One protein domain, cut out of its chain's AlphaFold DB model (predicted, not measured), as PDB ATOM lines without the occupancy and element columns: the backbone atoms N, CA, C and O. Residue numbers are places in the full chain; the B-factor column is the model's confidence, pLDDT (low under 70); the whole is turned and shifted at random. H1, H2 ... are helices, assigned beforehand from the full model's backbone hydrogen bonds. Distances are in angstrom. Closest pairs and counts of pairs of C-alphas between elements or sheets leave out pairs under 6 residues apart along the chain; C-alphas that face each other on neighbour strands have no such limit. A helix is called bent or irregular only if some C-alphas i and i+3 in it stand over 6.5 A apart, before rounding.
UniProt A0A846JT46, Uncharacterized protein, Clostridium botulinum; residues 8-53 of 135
ATOM      1  N   LYS A   8       5.435  46.720  10.496       81.00
ATOM      2  CA  LYS A   8       6.793  47.166  10.841       81.00
ATOM      3  C   LYS A   8       7.698  46.007  11.275       81.00
ATOM      4  O   LYS A   8       8.809  45.895  10.774       81.00
ATOM      5  N   GLN A   9       7.197  45.102  12.117       77.31
ATOM      6  CA  GLN A   9       7.941  43.917  12.568       77.31
ATOM      7  C   GLN A   9       8.250  42.948  11.417       77.31
ATOM      8  O   GLN A   9       9.309  42.328  11.398       77.31
ATOM      9  N   PHE A  10       7.353  42.841  10.432       81.25
ATOM     10  CA  PHE A  10       7.602  42.039   9.235       81.25
ATOM     11  C   PHE A  10       8.746  42.606   8.383       81.25
ATOM     12  O   PHE A  10       9.582  41.846   7.895       81.25
ATOM     13  N   LEU A  11       8.808  43.933   8.220       82.81
ATOM     14  CA  LEU A  11       9.914  44.586   7.515       82.81
ATOM     15  C   LEU A  11      11.236  44.373   8.266       82.81
ATOM     16  O   LEU A  11      12.199  43.923   7.659       82.81
ATOM     17  N   GLU A  12      11.260  44.591   9.582       82.94
ATOM     18  CA  GLU A  12      12.450  44.374  10.423       82.94
ATOM     19  C   GLU A  12      12.955  42.917  10.373       82.94
ATOM     20  O   GLU A  12      14.160  42.679  10.348       82.94
ATOM     21  N   TRP A  13      12.058  41.929  10.274       84.00
ATOM     22  CA  TRP A  13      12.442  40.532  10.033       84.00
ATOM     23  C   TRP A  13      13.002  40.304   8.625       84.00
ATOM     24  O   TRP A  13      14.028  39.644   8.460       84.00
ATOM     25  N   LYS A  14      12.347  40.863   7.601       80.12
ATOM     26  CA  LYS A  14      12.727  40.691   6.191       80.12
ATOM     27  C   LYS A  14      14.100  41.294   5.873       80.12
ATOM     28  O   LYS A  14      14.803  40.758   5.021       80.12
ATOM     29  N   TYR A  15      14.470  42.381   6.546       84.25
ATOM     30  CA  TYR A  15      15.777  43.032   6.403       84.25
ATOM     31  C   TYR A  15      16.853  42.470   7.348       84.25
ATOM     32  O   TYR A  15      18.010  42.866   7.244       84.25
ATOM     33  N   GLY A  16      16.509  41.504   8.208       77.88
ATOM     34  CA  GLY A  16      17.460  40.804   9.078       77.88
ATOM     35  C   GLY A  16      17.767  41.501  10.407       77.88
ATOM     36  O   GLY A  16      18.616  41.016  11.150       77.88
ATOM     37  N   ASP A  17      17.064  42.585  10.740       75.62
ATOM     38  CA  ASP A  17      17.281  43.357  11.970       75.62
ATOM     39  C   ASP A  17      16.690  42.679  13.221       75.62
ATOM     40  O   ASP A  17      17.152  42.922  14.338       75.62
ATOM     41  N   LYS A  18      15.676  41.813  13.066       73.81
ATOM     42  CA  LYS A  18      15.065  41.052  14.174       73.81
ATOM     43  C   LYS A  18      14.759  39.608  13.801       73.81
ATOM     44  O   LYS A  18      14.286  39.310  12.706       73.81
ATOM     45  N   THR A  19      14.943  38.690  14.748       79.94
ATOM     46  CA  THR A  19      14.558  37.286  14.557       79.94
ATOM     47  C   THR A  19      13.080  37.055  14.882       79.94
ATOM     48  O   THR A  19      12.433  37.833  15.587       79.94
ATOM     49  N   THR A  20      12.527  35.929  14.424       76.19
ATOM     50  CA  THR A  20      11.146  35.519  14.750       76.19
ATOM     51  C   THR A  20      10.912  35.343  16.255       76.19
ATOM     52  O   THR A  20       9.772  35.421  16.712       76.19
ATOM     53  N   ILE A  21      11.976  35.121  17.035       73.50
ATOM     54  CA  ILE A  21      11.938  35.011  18.498       73.50
ATOM     55  C   ILE A  21      11.808  36.396  19.133       73.50
ATOM     56  O   ILE A  21      11.031  36.566  20.070       73.50
ATOM     57  N   ASP A  22      12.512  37.392  18.600       69.19
ATOM     58  CA  ASP A  22      12.470  38.755  19.131       69.19
ATOM     59  C   ASP A  22      11.086  39.383  18.915       69.19
ATOM     60  O   ASP A  22      10.555  40.033  19.811       69.19
ATOM     61  N   ILE A  23      10.439  39.084  17.784       73.62
ATOM     62  CA  ILE A  23       9.068  39.534  17.495       73.62
ATOM     63  C   ILE A  23       8.049  38.863  18.424       73.62
ATOM     64  O   ILE A  23       7.129  39.516  18.911       73.62
ATOM     65  N   LYS A  24       8.231  37.575  18.749       77.00
ATOM     66  CA  LYS A  24       7.395  36.888  19.751       77.00
ATOM     67  C   LYS A  24       7.558  37.489  21.148       77.00
ATOM     68  O   LYS A  24       6.564  37.668  21.841       77.00
ATOM     69  N   LEU A  25       8.788  37.800  21.555       70.31
ATOM     70  CA  LEU A  25       9.079  38.430  22.848       70.31
ATOM     71  C   LEU A  25       8.495  39.847  22.932       70.31
ATOM     72  O   LEU A  25       7.933  40.222  23.961       70.31
ATOM     73  N   GLU A  26       8.559  40.605  21.837       73.00
ATOM     74  CA  GLU A  26       7.977  41.944  21.740       73.00
ATOM     75  C   GLU A  26       6.441  41.908  21.800       73.00
ATOM     76  O   GLU A  26       5.839  42.706  22.519       73.00
ATOM     77  N   ASN A  27       5.808  40.929  21.147       76.06
ATOM     78  CA  ASN A  27       4.360  40.700  21.226       76.06
ATOM     79  C   ASN A  27       3.887  40.268  22.624       76.06
ATOM     80  O   ASN A  27       2.732  40.492  22.976       76.06
ATOM     81  N   LEU A  28       4.773  39.678  23.431       73.62
ATOM     82  CA  LEU A  28       4.534  39.368  24.845       73.62
ATOM     83  C   LEU A  28       4.824  40.565  25.776       73.62
ATOM     84  O   LEU A  28       4.749  40.429  26.994       73.62
ATOM     85  N   GLY A  29       5.159  41.740  25.228       71.19
ATOM     86  CA  GLY A  29       5.416  42.972  25.982       71.19
ATOM     87  C   GLY A  29       6.839  43.103  26.540       71.19
ATOM     88  O   GLY A  29       7.152  44.083  27.218       71.19
ATOM     89  N   ILE A  30       7.734  42.159  26.238       62.81
ATOM     90  CA  ILE A  30       9.110  42.154  26.743       62.81
ATOM     91  C   ILE A  30       9.994  42.924  25.761       62.81
ATOM     92  O   ILE A  30      10.563  42.380  24.820       62.81
ATOM     93  N   LYS A  31      10.136  44.228  26.009       61.38
ATOM     94  CA  LYS A  31      10.937  45.129  25.163       61.38
ATOM     95  C   LYS A  31      12.452  44.983  25.332       61.38
ATOM     96  O   LYS A  31      13.199  45.537  24.534       61.38
ATOM     97  N   ASN A  32      12.933  44.314  26.387       63.69
ATOM     98  CA  ASN A  32      14.353  44.361  26.752       63.69
ATOM     99  C   ASN A  32      14.909  42.999  27.203       63.69
ATOM    100  O   ASN A  32      15.142  42.752  28.388       63.69
ATOM    101  N   LYS A  33      15.133  42.120  26.218       67.56
ATOM    102  CA  LYS A  33      15.643  40.745  26.374       67.56
ATOM    103  C   LYS A  33      16.908  40.672  27.233       67.56
ATOM    104  O   LYS A  33      16.972  39.883  28.165       67.56
ATOM    105  N   MET A  34      17.865  41.570  26.989       63.06
ATOM    106  CA  MET A  34      19.175  41.547  27.647       63.06
ATOM    107  C   MET A  34      19.110  41.905  29.141       63.06
ATOM    108  O   MET A  34      19.899  41.399  29.935       63.06
ATOM    109  N   LYS A  35      18.169  42.773  29.543       69.50
ATOM    110  CA  LYS A  35      17.928  43.067  30.966       69.50
ATOM    111  C   LYS A  35      17.185  41.921  31.645       69.50
ATOM    112  O   LYS A  35      17.549  41.558  32.755       69.50
ATOM    113  N   LEU A  36      16.185  41.345  30.980       73.50
ATOM    114  CA  LEU A  36      15.387  40.257  31.542       73.50
ATOM    115  C   LEU A  36      16.224  38.989  31.742       73.50
ATOM    116  O   LEU A  36      16.154  38.381  32.802       73.50
ATOM    117  N   GLU A  37      17.065  38.644  30.769       73.44
ATOM    118  CA  GLU A  37      17.988  37.510  30.855       73.44
ATOM    119  C   GLU A  37      18.980  37.679  32.011       73.44
ATOM    120  O   GLU A  37      19.116  36.782  32.837       73.44
ATOM    121  N   LYS A  38      19.597  38.862  32.152       69.25
ATOM    122  CA  LYS A  38      20.492  39.155  33.284       69.25
ATOM    123  C   LYS A  38      19.776  39.043  34.629       69.25
ATOM    124  O   LYS A  38      20.321  38.440  35.547       69.25
ATOM    125  N   THR A  39      18.563  39.578  34.748       72.94
ATOM    126  CA  THR A  39      17.779  39.482  35.988       72.94
ATOM    127  C   THR A  39      17.370  38.043  36.297       72.94
ATOM    128  O   THR A  39      17.420  37.644  37.456       72.94
ATOM    129  N   LEU A  40      17.021  37.240  35.287       80.38
ATOM    130  CA  LEU A  40      16.702  35.821  35.466       80.38
ATOM    131  C   LEU A  40      17.922  35.010  35.892       80.38
ATOM    132  O   LEU A  40      17.816  34.218  36.819       80.38
ATOM    133  N   VAL A  41      19.077  35.222  35.259       77.12
ATOM    134  CA  VAL A  41      20.324  34.530  35.613       77.12
ATOM    135  C   VAL A  41      20.752  34.891  37.033       77.12
ATOM    136  O   VAL A  41      21.086  34.002  37.809       77.12
ATOM    137  N   ILE A  42      20.682  36.172  37.408       77.00
ATOM    138  CA  ILE A  42      20.982  36.621  38.775       77.00
ATOM    139  C   ILE A  42      19.970  36.037  39.769       77.00
ATOM    140  O   ILE A  42      20.366  35.515  40.806       77.00
ATOM    141  N   GLY A  43      18.676  36.064  39.445       77.50
ATOM    142  CA  GLY A  43      17.624  35.501  40.291       77.50
ATOM    143  C   GLY A  43      17.760  33.989  40.485       77.50
ATOM    144  O   GLY A  43      17.618  33.503  41.601       77.50
ATOM    145  N   LEU A  44      18.101  33.251  39.427       82.56
ATOM    146  CA  LEU A  44      18.355  31.810  39.474       82.56
ATOM    147  C   LEU A  44      19.654  31.477  40.206       82.56
ATOM    148  O   LEU A  44      19.691  30.491  40.934       82.56
ATOM    149  N   ALA A  45      20.701  32.290  40.063       75.06
ATOM    150  CA  ALA A  45      21.948  32.105  40.795       75.06
ATOM    151  C   ALA A  45      21.748  32.330  42.300       75.06
ATOM    152  O   ALA A  45      22.162  31.499  43.102       75.06
ATOM    153  N   ILE A  46      21.056  33.408  42.686       74.88
ATOM    154  CA  ILE A  46      20.751  33.712  44.091       74.88
ATOM    155  C   ILE A  46      19.781  32.674  44.663       74.88
ATOM    156  O   ILE A  46      20.033  32.122  45.730       74.88
ATOM    157  N   GLY A  47      18.699  32.358  43.949       74.94
ATOM    158  CA  GLY A  47      17.726  31.354  44.377       74.94
ATOM    159  C   GLY A  47      18.338  29.958  44.482       74.94
ATOM    160  O   GLY A  47      18.147  29.274  45.480       74.94
ATOM    161  N   GLY A  48      19.139  29.551  43.496       76.19
ATOM    162  CA  GLY A  48      19.852  28.274  43.503       76.19
ATOM    163  C   GLY A  48      20.899  28.185  44.611       76.19
ATOM    164  O   GLY A  48      21.061  27.119  45.201       76.19
ATOM    165  N   PHE A  49      21.566  29.294  44.937       70.75
ATOM    166  CA  PHE A  49      22.490  29.375  46.066       70.75
ATOM    167  C   PHE A  49      21.755  29.233  47.407       70.75
ATOM    168  O   PHE A  49      22.155  28.417  48.229       70.75
ATOM    169  N   LEU A  50      20.638  29.944  47.598       65.56
ATOM    170  CA  LEU A  50      19.832  29.879  48.824       65.56
ATOM    171  C   LEU A  50      19.162  28.510  49.035       65.56
ATOM    172  O   LEU A  50      19.059  28.050  50.167       65.56
ATOM    173  N   ILE A  51      18.726  27.844  47.960       71.19
ATOM    174  CA  ILE A  51      18.097  26.513  48.029       71.19
ATOM    175  C   ILE A  51      19.132  25.414  48.304       71.19
ATOM    176  O   ILE A  51      18.844  24.493  49.063       71.19
ATOM    177  N   ASN A  52      20.324  25.488  47.698       70.44
ATOM    178  CA  ASN A  52      21.382  24.492  47.923       70.44
ATOM    179  C   ASN A  52      22.147  24.712  49.235       70.44
ATOM    180  O   ASN A  52      22.752  23.773  49.752       70.44
ATOM    181  N   HIS A  53      22.100  25.922  49.792       61.03
ATOM    182  CA  HIS A  53      22.726  26.264  51.064       61.03
ATOM    183  C   HIS A  53      21.717  26.872  52.055       61.03
ATOM    184  O   HIS A  53      21.878  28.016  52.481       61.03
TER     185      HIS A  53
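Overview. This is residues 8 to 53 of the 135 residues of an uncharacterized protein of Clostridium botulinum (UniProt A0A846JT46). Picture a small, loose head of two short helices, H1 and H2, side by side and running opposite ways, with one long helix, H3, leaving it as an arm. The arm makes most of the length: residues 34 to 53, of which 34 to 52 belong to H3, stick out free of the rest. The printed part has 46 residues, with three named helices in the order H1, H2, H3 and no named strand, and its class is all helix. The whole is extended, with a radius of gyration of the C-alphas of 15.3 A and spans of 49 by 17 by 13 A.

Arrangement. Start at the first printed residue with H1, residues 8 to 14, and go on to H2, residues 20 to 27. The two are close but not clearly touching, with 2 pairs of C-alphas within 8 A; look at Gln 9 and Ile 23, their closest C-alphas, 6.7 A apart. Their lines stand at a shallow tilt of 9 degrees, and they run opposite ways. Next comes H3, residues 33 to 52, which is also close to H2 but not clearly touching it. Here the closest C-alphas are those of Leu 25 and Lys 33, 7.8 A apart, the one pair within 8 A. The lines of H2 and H3 stand at 87 degrees, about perpendicular. H1 and H3 are apart. In the backbones of H1, H2 and H3, every O i to N i+4 pair is within hydrogen-bond range.

Along the chain. Find C-alpha 8 at (6.793, 47.166, 10.841); from there H1 runs through residue 14, 9.9 A from first to last C-alpha. H2 begins at C-alpha 20, at (11.146, 35.519, 14.750), and covers 10.7 A to C-alpha 27. H3, the longest helix with 20 residues, begins at C-alpha 33, at (15.643, 40.745, 26.374), and you can trace it for 27.6 A to C-alpha 52 at (21.382, 24.492, 47.923). No helix is bent.

Size, cuts and confidence. The two C-alphas farthest apart are those of Leu 11 and His 53, at 49.0 A. The printed part runs from residue 8 to residue 53 without a cut, out of a full chain of 135 residues. The links from H1 to H2 and from H2 to H3 are both tight, with 5 residues each. In the B-factor column you will find a mean pLDDT of 74.1 for the printed part of this model; it is under 70 at residue 22, residues 30 to 35, residue 38, residue 50 and residue 53.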